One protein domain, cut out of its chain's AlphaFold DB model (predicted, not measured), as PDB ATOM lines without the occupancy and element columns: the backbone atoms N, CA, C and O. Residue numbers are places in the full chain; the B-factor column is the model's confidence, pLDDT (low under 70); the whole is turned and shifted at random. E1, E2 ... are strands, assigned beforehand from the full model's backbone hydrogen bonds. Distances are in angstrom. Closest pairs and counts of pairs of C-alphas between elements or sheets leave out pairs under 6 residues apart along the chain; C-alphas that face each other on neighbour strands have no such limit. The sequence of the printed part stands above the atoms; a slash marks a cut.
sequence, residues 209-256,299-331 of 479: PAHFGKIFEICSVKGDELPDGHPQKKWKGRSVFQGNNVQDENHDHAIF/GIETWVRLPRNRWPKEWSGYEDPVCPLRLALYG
ATOM      1  N   PRO A 209     -26.659 -19.830 -28.612       86.19
ATOM      2  CA  PRO A 209     -25.629 -20.859 -28.690       86.19
ATOM      3  C   PRO A 209     -24.298 -20.313 -28.175       86.19
ATOM      4  O   PRO A 209     -23.840 -19.247 -28.610       86.19
ATOM      5  N   ALA A 210     -23.670 -21.048 -27.258       89.62
ATOM      6  CA  ALA A 210     -22.449 -20.612 -26.595       89.62
ATOM      7  C   ALA A 210     -21.501 -21.782 -26.345       89.62
ATOM      8  O   ALA A 210     -21.901 -22.860 -25.922       89.62
ATOM      9  N   HIS A 211     -20.209 -21.546 -26.548       93.06
ATOM     10  CA  HIS A 211     -19.163 -22.523 -26.284       93.06
ATOM     11  C   HIS A 211     -18.405 -22.187 -25.005       93.06
ATOM     12  O   HIS A 211     -18.109 -21.032 -24.713       93.06
ATOM     13  N   PHE A 212     -18.014 -23.210 -24.259       92.81
ATOM     14  CA  PHE A 212     -17.279 -23.101 -23.011       92.81
ATOM     15  C   PHE A 212     -16.021 -23.954 -23.083       92.81
ATOM     16  O   PHE A 212     -16.077 -25.173 -23.238       92.81
ATOM     17  N   GLY A 213     -14.865 -23.318 -22.926       92.88
ATOM     18  CA  GLY A 213     -13.571 -23.992 -22.960       92.88
ATOM     19  C   GLY A 213     -12.660 -23.586 -21.811       92.88
ATOM     20  O   GLY A 213     -12.990 -22.745 -20.971       92.88
ATOM     21  N   LYS A 214     -11.477 -24.194 -21.764       92.56
ATOM     22  CA  LYS A 214     -10.462 -23.923 -20.742       92.56
ATOM     23  C   LYS A 214      -9.190 -23.369 -21.368       92.56
ATOM     24  O   LYS A 214      -8.741 -23.854 -22.401       92.56
ATOM     25  N   ILE A 215      -8.576 -22.399 -20.696       92.50
ATOM     26  CA  ILE A 215      -7.212 -21.960 -20.990       92.50
ATOM     27  C   ILE A 215      -6.229 -22.742 -20.129       92.50
ATOM     28  O   ILE A 215      -6.414 -22.891 -18.917       92.50
ATOM     29  N   PHE A 216      -5.145 -23.193 -20.743       89.81
ATOM     30  CA  PHE A 216      -3.996 -23.738 -20.036       89.81
ATOM     31  C   PHE A 216      -2.695 -23.172 -20.596       89.81
ATOM     32  O   PHE A 216      -2.653 -22.539 -21.649       89.81
ATOM     33  N   GLU A 217      -1.629 -23.332 -19.824       89.19
ATOM     34  CA  GLU A 217      -0.309 -22.820 -20.160       89.19
ATOM     35  C   GLU A 217       0.557 -23.984 -20.632       89.19
ATOM     36  O   GLU A 217       0.619 -25.021 -19.971       89.19
ATOM     37  N   ILE A 218       1.231 -23.802 -21.762       88.44
ATOM     38  CA  ILE A 218       2.264 -24.714 -22.253       88.44
ATOM     39  C   ILE A 218       3.614 -24.012 -22.210       88.44
ATOM     40  O   ILE A 218       3.712 -22.808 -22.459       88.44
ATOM     41  N   CYS A 219       4.658 -24.773 -21.908       90.12
ATOM     42  CA  CYS A 219       6.037 -24.320 -21.964       90.12
ATOM     43  C   CYS A 219       6.846 -25.374 -22.710       90.12
ATOM     44  O   CYS A 219       6.861 -26.535 -22.306       90.12
ATOM     45  N   SER A 220       7.489 -24.975 -23.800       88.38
ATOM     46  CA  SER A 220       8.331 -25.851 -24.611       88.38
ATOM     47  C   SER A 220       9.655 -25.172 -24.942       88.38
ATOM     48  O   SER A 220       9.785 -23.949 -24.855       88.38
ATOM     49  N   VAL A 221      10.656 -25.964 -25.316       86.94
ATOM     50  CA  VAL A 221      11.925 -25.453 -25.839       86.94
ATOM     51  C   VAL A 221      11.785 -25.338 -27.356       86.94
ATOM     52  O   VAL A 221      11.612 -26.341 -28.042       86.94
ATOM     53  N   LYS A 222      11.821 -24.114 -27.899       83.56
ATOM     54  CA  LYS A 222      11.964 -23.896 -29.349       83.56
ATOM     55  C   LYS A 222      13.425 -24.156 -29.708       83.56
ATOM     56  O   LYS A 222      14.294 -23.627 -29.019       83.56
ATOM     57  N   GLY A 223      13.680 -24.901 -30.784       80.12
ATOM     58  CA  GLY A 223      15.039 -25.198 -31.240       80.12
ATOM     59  C   GLY A 223      15.750 -26.231 -30.367       80.12
ATOM     60  O   GLY A 223      16.945 -26.082 -30.120       80.12
ATOM     61  N   ASP A 224      15.026 -27.212 -29.823       85.62
ATOM     62  CA  ASP A 224      15.612 -28.229 -28.941       85.62
ATOM     63  C   ASP A 224      16.638 -29.117 -29.661       85.62
ATOM     64  O   ASP A 224      17.588 -29.593 -29.043       85.62
ATOM     65  N   GLU A 225      16.511 -29.234 -30.986       83.31
ATOM     66  CA  GLU A 225      17.468 -29.894 -31.871       83.31
ATOM     67  C   GLU A 225      18.842 -29.202 -31.928       83.31
ATOM     68  O   GLU A 225      19.805 -29.769 -32.444       83.31
ATOM     69  N   LEU A 226      18.944 -27.966 -31.430       84.12
ATOM     70  CA  LEU A 226      20.170 -27.177 -31.464       84.12
ATOM     71  C   LEU A 226      21.041 -27.440 -30.219       84.12
ATOM     72  O   LEU A 226      20.523 -27.790 -29.151       84.12
ATOM     73  N   PRO A 227      22.369 -27.226 -30.312       87.69
ATOM     74  CA  PRO A 227      23.265 -27.373 -29.171       87.69
ATOM     75  C   PRO A 227      22.896 -26.461 -27.994       87.69
ATOM     76  O   PRO A 227      22.377 -25.353 -28.168       87.69
ATOM     77  N   ASP A 228      23.231 -26.896 -26.781       89.00
ATOM     78  CA  ASP A 228      23.004 -26.099 -25.579       89.00
ATOM     79  C   ASP A 228      23.791 -24.780 -25.626       89.00
ATOM     80  O   ASP A 228      24.971 -24.735 -25.976       89.00
ATOM     81  N   GLY A 229      23.113 -23.683 -25.284       87.06
ATOM     82  CA  GLY A 229      23.654 -22.326 -25.396       87.06
ATOM     83  C   GLY A 229      23.487 -21.681 -26.777       87.06
ATOM     84  O   GLY A 229      23.839 -20.511 -26.930       87.06
ATOM     85  N   HIS A 230      22.922 -22.383 -27.770       85.88
ATOM     86  CA  HIS A 230      22.614 -21.777 -29.064       85.88
ATOM     87  C   HIS A 230      21.542 -20.671 -28.919       85.88
ATOM     88  O   HIS A 230      20.507 -20.918 -28.298       85.88
ATOM     89  N   PRO A 231      21.706 -19.474 -29.525       85.00
ATOM     90  CA  PRO A 231      20.780 -18.345 -29.337       85.00
ATOM     91  C   PRO A 231      19.318 -18.628 -29.714       85.00
ATOM     92  O   PRO A 231      18.399 -18.016 -29.174       85.00
ATOM     93  N   GLN A 232      19.095 -19.553 -30.651       80.88
ATOM     94  CA  GLN A 232      17.753 -19.945 -31.096       80.88
ATOM     95  C   GLN A 232      17.106 -21.041 -30.229       80.88
ATOM     96  O   GLN A 232      15.902 -21.261 -30.370       80.88
ATOM     97  N   LYS A 233      17.859 -21.679 -29.316       86.69
ATOM     98  CA  LYS A 233      17.327 -22.638 -28.340       86.69
ATOM     99  C   LYS A 233      16.757 -21.876 -27.145       86.69
ATOM    100  O   LYS A 233      17.490 -21.477 -26.240       86.69
ATOM    101  N   LYS A 234      15.448 -21.607 -27.162       88.69
ATOM    102  CA  LYS A 234      14.784 -20.728 -26.182       88.69
ATOM    103  C   LYS A 234      13.501 -21.330 -25.623       88.69
ATOM    104  O   LYS A 234      12.695 -21.897 -26.357       88.69
ATOM    105  N   TRP A 235      13.279 -21.137 -24.324       90.06
ATOM    106  CA  TRP A 235      12.002 -21.458 -23.690       90.06
ATOM    107  C   TRP A 235      10.896 -20.559 -24.249       90.06
ATOM    108  O   TRP A 235      11.015 -19.332 -24.242       90.06
ATOM    109  N   LYS A 236       9.816 -21.173 -24.730       87.44
ATOM    110  CA  LYS A 236       8.633 -20.498 -25.260       87.44
ATOM    111  C   LYS A 236       7.411 -20.927 -24.455       87.44
ATOM    112  O   LYS A 236       6.998 -22.083 -24.490       87.44
ATOM    113  N   GLY A 237       6.831 -19.969 -23.737       88.38
ATOM    114  CA  GLY A 237       5.545 -20.128 -23.065       88.38
ATOM    115  C   GLY A 237       4.397 -19.672 -23.963       88.38
ATOM    116  O   GLY A 237       4.527 -18.660 -24.653       88.38
ATOM    117  N   ARG A 238       3.268 -20.385 -23.950       86.12
ATOM    118  CA  ARG A 238       2.019 -19.941 -24.589       86.12
ATOM    119  C   ARG A 238       0.828 -20.226 -23.677       86.12
ATOM    120  O   ARG A 238       0.775 -21.268 -23.030       86.12
ATOM    121  N   SER A 239      -0.140 -19.315 -23.657       88.88
ATOM    122  CA  SER A 239      -1.486 -19.609 -23.159       88.88
ATOM    123  C   SER A 239      -2.326 -20.087 -24.335       88.88
ATOM    124  O   SER A 239      -2.397 -19.402 -25.353       88.88
ATOM    125  N   VAL A 240      -2.910 -21.272 -24.206       91.31
ATOM    126  CA  VAL A 240      -3.627 -21.961 -25.281       91.31
ATOM    127  C   VAL A 240      -5.018 -22.371 -24.817       91.31
ATOM    128  O   VAL A 240      -5.250 -22.623 -23.632       91.31
ATOM    129  N   PHE A 241      -5.947 -22.414 -25.761       93.06
ATOM    130  CA  PHE A 241      -7.299 -22.906 -25.573       93.06
ATOM    131  C   PHE A 241      -7.333 -24.430 -25.725       93.06
ATOM    132  O   PHE A 241      -6.711 -24.992 -26.625       93.06
ATOM    133  N   GLN A 242      -8.063 -25.109 -24.846       90.25
ATOM    134  CA  GLN A 242      -8.238 -26.558 -24.868       90.25
ATOM    135  C   GLN A 242      -9.310 -26.972 -25.884       90.25
ATOM    136  O   GLN A 242     -10.406 -27.375 -25.509       90.25
ATOM    137  N   GLY A 243      -8.992 -26.874 -27.178       88.25
ATOM    138  CA  GLY A 243      -9.935 -27.150 -28.271       88.25
ATOM    139  C   GLY A 243     -10.460 -28.581 -28.339       88.25
ATOM    140  O   GLY A 243     -11.522 -28.808 -28.896       88.25
ATOM    141  N   ASN A 244      -9.762 -29.538 -27.730       83.19
ATOM    142  CA  ASN A 244     -10.214 -30.926 -27.643       83.19
ATOM    143  C   ASN A 244     -11.253 -31.167 -26.531       83.19
ATOM    144  O   ASN A 244     -11.729 -32.286 -26.377       83.19
ATOM    145  N   ASN A 245     -11.553 -30.156 -25.713       85.75
ATOM    146  CA  ASN A 245     -12.521 -30.251 -24.627       85.75
ATOM    147  C   ASN A 245     -13.325 -28.952 -24.530       85.75
ATOM    148  O   ASN A 245     -13.068 -28.099 -23.673       85.75
ATOM    149  N   VAL A 246     -14.276 -28.813 -25.449       90.94
ATOM    150  CA  VAL A 246     -15.190 -27.675 -25.525       90.94
ATOM    151  C   VAL A 246     -16.607 -28.181 -25.353       90.94
ATOM    152  O   VAL A 246     -16.980 -29.200 -25.935       90.94
ATOM    153  N   GLN A 247     -17.363 -27.469 -24.528       89.88
ATOM    154  CA  GLN A 247     -18.749 -27.781 -24.227       89.88
ATOM    155  C   GLN A 247     -19.667 -26.713 -24.802       89.88
ATOM    156  O   GLN A 247     -19.260 -25.556 -24.885       89.88
ATOM    157  N   ASP A 248     -20.880 -27.082 -25.179       90.69
ATOM    158  CA  ASP A 248     -21.931 -26.128 -25.524       90.69
ATOM    159  C   ASP A 248     -22.690 -25.641 -24.271       90.69
ATOM    160  O   ASP A 248     -22.330 -25.951 -23.126       90.69
ATOM    161  N   GLU A 249     -23.754 -24.868 -24.470       86.19
ATOM    162  CA  GLU A 249     -24.615 -24.368 -23.401       86.19
ATOM    163  C   GLU A 249     -25.382 -25.464 -22.639       86.19
ATOM    164  O   GLU A 249     -25.795 -25.249 -21.493       86.19
ATOM    165  N   ASN A 250     -25.502 -26.658 -23.221       86.81
ATOM    166  CA  ASN A 250     -26.153 -27.829 -22.635       86.81
ATOM    167  C   ASN A 250     -25.164 -28.775 -21.933       86.81
ATOM    168  O   ASN A 250     -25.589 -29.760 -21.332       86.81
ATOM    169  N   HIS A 251     -23.874 -28.417 -21.892       83.62
ATOM    170  CA  HIS A 251     -22.759 -29.236 -21.395       83.62
ATOM    171  C   HIS A 251     -22.430 -30.460 -22.265       83.62
ATOM    172  O   HIS A 251     -21.676 -31.335 -21.822       83.62
ATOM    173  N   ASP A 252     -22.935 -30.497 -23.495       86.81
ATOM    174  CA  ASP A 252     -22.589 -31.503 -24.491       86.81
ATOM    175  C   ASP A 252     -21.309 -31.103 -25.238       86.81
ATOM    176  O   ASP A 252     -20.805 -29.987 -25.103       86.81
ATOM    177  N   HIS A 253     -20.721 -32.033 -25.996       87.00
ATOM    178  CA  HIS A 253     -19.529 -31.744 -26.795       87.00
ATOM    179  C   HIS A 253     -19.853 -30.743 -27.909       87.00
ATOM    180  O   HIS A 253     -20.691 -31.019 -28.765       87.00
ATOM    181  N   ALA A 254     -19.144 -29.612 -27.923       85.69
ATOM    182  CA  ALA A 254     -19.342 -28.575 -28.926       85.69
ATOM    183  C   ALA A 254     -18.990 -29.080 -30.332       85.69
ATOM    184  O   ALA A 254     -17.938 -29.691 -30.548       85.69
ATOM    185  N   ILE A 255     -19.863 -28.779 -31.292       81.06
ATOM    186  CA  ILE A 255     -19.671 -29.101 -32.705       81.06
ATOM    187  C   ILE A 255     -19.167 -27.851 -33.420       81.06
ATOM    188  O   ILE A 255     -19.769 -26.780 -33.337       81.06
ATOM    189  N   PHE A 256     -18.070 -27.995 -34.156       79.06
ATOM    190  CA  PHE A 256     -17.498 -26.924 -34.960       79.06
ATOM    191  C   PHE A 256     -17.840 -27.157 -36.427       79.06
ATOM    192  O   PHE A 256     -17.697 -28.267 -36.941       79.06
ATOM    193  N   GLY A 299     -17.189 -16.075 -34.382       85.31
ATOM    194  CA  GLY A 299     -17.782 -17.412 -34.310       85.31
ATOM    195  C   GLY A 299     -18.927 -17.456 -33.298       85.31
ATOM    196  O   GLY A 299     -19.430 -16.403 -32.899       85.31
ATOM    197  N   ILE A 300     -19.309 -18.665 -32.884       88.75
ATOM    198  CA  ILE A 300     -20.215 -18.888 -31.744       88.75
ATOM    199  C   ILE A 300     -19.609 -18.231 -30.498       88.75
ATOM    200  O   ILE A 300     -18.389 -18.202 -30.355       88.75
ATOM    201  N   GLU A 301     -20.428 -17.652 -29.615       90.62
ATOM    202  CA  GLU A 301     -19.898 -16.947 -28.447       90.62
ATOM    203  C   GLU A 301     -19.113 -17.911 -27.544       90.62
ATOM    204  O   GLU A 301     -19.683 -18.799 -26.920       90.62
ATOM    205  N   THR A 302     -17.792 -17.728 -27.466       90.94
ATOM    206  CA  THR A 302     -16.914 -18.605 -26.685       90.94
ATOM    207  C   THR A 302     -16.529 -17.961 -25.355       90.94
ATOM    208  O   THR A 302     -15.923 -16.888 -25.303       90.94
ATOM    209  N   TRP A 303     -16.802 -18.668 -24.266       93.06
ATOM    210  CA  TRP A 303     -16.453 -18.337 -22.893       93.06
ATOM    211  C   TRP A 303     -15.318 -19.235 -22.403       93.06
ATOM    212  O   TRP A 303     -15.281 -20.441 -22.652       93.06
ATOM    213  N   VAL A 304     -14.361 -18.652 -21.687       93.94
ATOM    214  CA  VAL A 304     -13.152 -19.347 -21.252       93.94
ATOM    215  C   VAL A 304     -12.991 -19.362 -19.743       93.94
ATOM    216  O   VAL A 304     -13.150 -18.351 -19.056       93.94
ATOM    217  N   ARG A 305     -12.592 -20.529 -19.235       93.00
ATOM    218  CA  ARG A 305     -12.130 -20.733 -17.862       93.00
ATOM    219  C   ARG A 305     -10.638 -20.474 -17.786       93.00
ATOM    220  O   ARG A 305      -9.841 -21.165 -18.426       93.00
ATOM    221  N   LEU A 306     -10.251 -19.498 -16.974       90.62
ATOM    222  CA  LEU A 306      -8.844 -19.224 -16.692       90.62
ATOM    223  C   LEU A 306      -8.311 -20.203 -15.635       90.62
ATOM    224  O   LEU A 306      -9.054 -20.593 -14.728       90.62
ATOM    225  N   PRO A 307      -7.023 -20.582 -15.683       89.56
ATOM    226  CA  PRO A 307      -6.429 -21.364 -14.608       89.56
ATOM    227  C   PRO A 307      -6.403 -20.534 -13.310       89.56
ATOM    228  O   PRO A 307      -6.257 -19.311 -13.346       89.56
ATOM    229  N   ARG A 308      -6.562 -21.188 -12.148       87.44
ATOM    230  CA  ARG A 308      -6.755 -20.504 -10.845       87.44
ATOM    231  C   ARG A 308      -5.644 -19.506 -10.499       87.44
ATOM    232  O   ARG A 308      -5.915 -18.485  -9.880       87.44
ATOM    233  N   ASN A 309      -4.405 -19.771 -10.913       88.44
ATOM    234  CA  ASN A 309      -3.257 -18.872 -10.732       88.44
ATOM    235  C   ASN A 309      -3.359 -17.563 -11.541       88.44
ATOM    236  O   ASN A 309      -2.611 -16.627 -11.271       88.44
ATOM    237  N   ARG A 310      -4.257 -17.496 -12.530       89.31
ATOM    238  CA  ARG A 310      -4.507 -16.326 -13.382       89.31
ATOM    239  C   ARG A 310      -5.813 -15.608 -13.049       89.31
ATOM    240  O   ARG A 310      -6.162 -14.655 -13.739       89.31
ATOM    241  N   TRP A 311      -6.542 -16.050 -12.022       91.44
ATOM    242  CA  TRP A 311      -7.785 -15.398 -11.626       91.44
ATOM    243  C   TRP A 311      -7.509 -13.977 -11.112       91.44
ATOM    244  O   TRP A 311      -6.633 -13.794 -10.257       91.44
ATOM    245  N   PRO A 312      -8.260 -12.970 -11.589       90.81
ATOM    246  CA  PRO A 312      -8.306 -11.660 -10.958       90.81
ATOM    247  C   PRO A 312      -8.675 -11.779  -9.477       90.81
ATOM    248  O   PRO A 312      -9.400 -12.690  -9.070       90.81
ATOM    249  N   LYS A 313      -8.200 -10.846  -8.645       93.12
ATOM    250  CA  LYS A 313      -8.473 -10.885  -7.196       93.12
ATOM    251  C   LYS A 313      -9.966 -10.796  -6.901       93.12
ATOM    252  O   LYS A 313     -10.431 -11.379  -5.928       93.12
ATOM    253  N   GLU A 314     -10.710 -10.103  -7.755       93.31
ATOM    254  CA  GLU A 314     -12.157  -9.939  -7.654       93.31
ATOM    255  C   GLU A 314     -12.908 -11.269  -7.848       93.31
ATOM    256  O   GLU A 314     -14.068 -11.378  -7.460       93.31
ATOM    257  N   TRP A 315     -12.257 -12.298  -8.409       92.38
ATOM    258  CA  TRP A 315     -12.870 -13.602  -8.668       92.38
ATOM    259  C   TRP A 315     -12.794 -14.578  -7.486       92.38
ATOM    260  O   TRP A 315     -13.343 -15.673  -7.560       92.38
ATOM    261  N   SER A 316     -12.161 -14.202  -6.369       85.19
ATOM    262  CA  SER A 316     -11.899 -15.111  -5.240       85.19
ATOM    263  C   SER A 316     -13.147 -15.675  -4.541       85.19
ATOM    264  O   SER A 316     -13.013 -16.566  -3.707       85.19
ATOM    265  N   GLY A 317     -14.339 -15.143  -4.834       88.19
ATOM    266  CA  GLY A 317     -15.624 -15.616  -4.309       88.19
ATOM    267  C   GLY A 317     -16.477 -16.420  -5.295       88.19
ATOM    268  O   GLY A 317     -17.553 -16.870  -4.911       88.19
ATOM    269  N   TYR A 318     -16.035 -16.587  -6.544       88.50
ATOM    270  CA  TYR A 318     -16.763 -17.349  -7.560       88.50
ATOM    271  C   TYR A 318     -16.292 -18.806  -7.598       88.50
ATOM    272  O   TYR A 318     -15.112 -19.095  -7.388       88.50
ATOM    273  N   GLU A 319     -17.217 -19.725  -7.872       88.94
ATOM    274  CA  GLU A 319     -16.929 -21.162  -7.938       88.94
ATOM    275  C   GLU A 319     -16.310 -21.566  -9.287       88.94
ATOM    276  O   GLU A 319     -15.236 -22.173  -9.303       88.94
ATOM    277  N   ASP A 320     -16.938 -21.155 -10.393       85.69
ATOM    278  CA  ASP A 320     -16.485 -21.388 -11.773       85.69
ATOM    279  C   ASP A 320     -16.669 -20.120 -12.636       85.69
ATOM    280  O   ASP A 320     -17.599 -20.025 -13.437       85.69
ATOM    281  N   PRO A 321     -15.851 -19.073 -12.425       91.75
ATOM    282  CA  PRO A 321     -15.922 -17.861 -13.227       91.75
ATOM    283  C   PRO A 321     -15.400 -18.102 -14.652       91.75
ATOM    284  O   PRO A 321     -14.329 -18.679 -14.860       91.75
ATOM    285  N   VAL A 322     -16.131 -17.563 -15.627       91.50
ATOM    286  CA  VAL A 322     -15.760 -17.543 -17.048       91.50
ATOM    287  C   VAL A 322     -15.678 -16.107 -17.566       91.50
ATOM    288  O   VAL A 322     -16.316 -15.201 -17.028       91.50
ATOM    289  N   CYS A 323     -14.902 -15.884 -18.623       91.12
ATOM    290  CA  CYS A 323     -14.868 -14.610 -19.342       91.12
ATOM    291  C   CYS A 323     -14.926 -14.821 -20.862       91.12
ATOM    292  O   CYS A 323     -14.563 -15.896 -21.334       91.12
ATOM    293  N   PRO A 324     -15.386 -13.829 -21.641       92.75
ATOM    294  CA  PRO A 324     -15.523 -13.992 -23.083       92.75
ATOM    295  C   PRO A 324     -14.155 -14.008 -23.779       92.75
ATOM    296  O   PRO A 324     -13.281 -13.187 -23.477       92.75
ATOM    297  N   LEU A 325     -13.992 -14.895 -24.760       89.12
ATOM    298  CA  LEU A 325     -12.849 -14.916 -25.668       89.12
ATOM    299  C   LEU A 325     -13.024 -13.823 -26.731       89.12
ATOM    300  O   LEU A 325     -13.978 -13.831 -27.503       89.12
ATOM    301  N   ARG A 326     -12.115 -12.841 -26.753       91.62
ATOM    302  CA  ARG A 326     -12.205 -11.679 -27.662       91.62
ATOM    303  C   ARG A 326     -11.302 -11.772 -28.887       91.62
ATOM    304  O   ARG A 326     -11.626 -11.197 -29.920       91.62
ATOM    305  N   LEU A 327     -10.179 -12.466 -28.761       91.81
ATOM    306  CA  LEU A 327      -9.171 -12.629 -29.805       91.81
ATOM    307  C   LEU A 327      -9.073 -14.106 -30.161       91.81
ATOM    308  O   LEU A 327      -9.252 -14.954 -29.281       91.81
ATOM    309  N   ALA A 328      -8.791 -14.412 -31.426       91.94
ATOM    310  CA  ALA A 328      -8.496 -15.782 -31.818       91.94
ATOM    311  C   ALA A 328      -7.264 -16.283 -31.050       91.94
ATOM    312  O   ALA A 328      -6.310 -15.544 -30.791       91.94
ATOM    313  N   LEU A 329      -7.317 -17.537 -30.607       90.81
ATOM    314  CA  LEU A 329      -6.356 -18.081 -29.660       90.81
ATOM    315  C   LEU A 329      -5.888 -19.462 -30.090       90.81
ATOM    316  O   LEU A 329      -6.677 -20.336 -30.443       90.81
ATOM    317  N   TYR A 330      -4.579 -19.672 -29.994       90.31
ATOM    318  CA  TYR A 330      -3.949 -20.959 -30.261       90.31
ATOM    319  C   TYR A 330      -4.656 -22.094 -29.519       90.31
ATOM    320  O   TYR A 330      -4.873 -22.009 -28.311       90.31
ATOM    321  N   GLY A 331      -4.988 -23.155 -30.252       89.88
ATOM    322  CA  GLY A 331      -5.700 -24.322 -29.738       89.88
ATOM    323  C   GLY A 331      -7.223 -24.255 -29.878       89.88
ATOM    324  O   GLY A 331      -7.862 -25.285 -29.713       89.88
TER     325      GLY A 331
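AT A GLANCE: This is residues 209 to 256 and 299 to 331 of the 479 residues of the protein "GIP protein" of Symbiodinium natans (UniProt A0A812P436). With little regular structure, a long strand hairpin, E1 and E2, makes the longest axis; a short hairpin, E3 and E4, joins E1 at residues 210 to 214. The mixed, curled sheet runs E2, E1, E3, E4. The 81 printed residues include no named helix and four strands, E1 to E4 along the chain; named elements, all strand, hold 29. The whole is loose, with radius of gyration of the C-alphas 16.4 A and spans of 50 by 33 by 19 A.

HOW THE PARTS SIT: E1, residues 210 to 222, bends by 57 degrees at residue 219. Within hydrogen-bond range, antiparallel E2, residues 234 to 241, has O 238 2.9 A from N 218; parallel E3, residues 301 to 305, has N 303 2.7 A from O 211. E4, residues 322 to 324, is antiparallel to E3, with N 304 and O 323 2.8 A apart, within hydrogen-bond range.

IN THESE COORDINATES: E1 spans 34.7 A from C-alpha 210 at (-22.449, -20.612, -26.595); E2 spans 22.2 A. E4 ends at C-alpha 324 at (-15.523, -13.992, -23.083).

THE WHOLE: Residues 257 to 298 are cut out; C-alphas 256 and 299 are 9.5 A apart. Links E1 to E2 and E3 to E4 are long. No printed residue is under 70 in pLDDT.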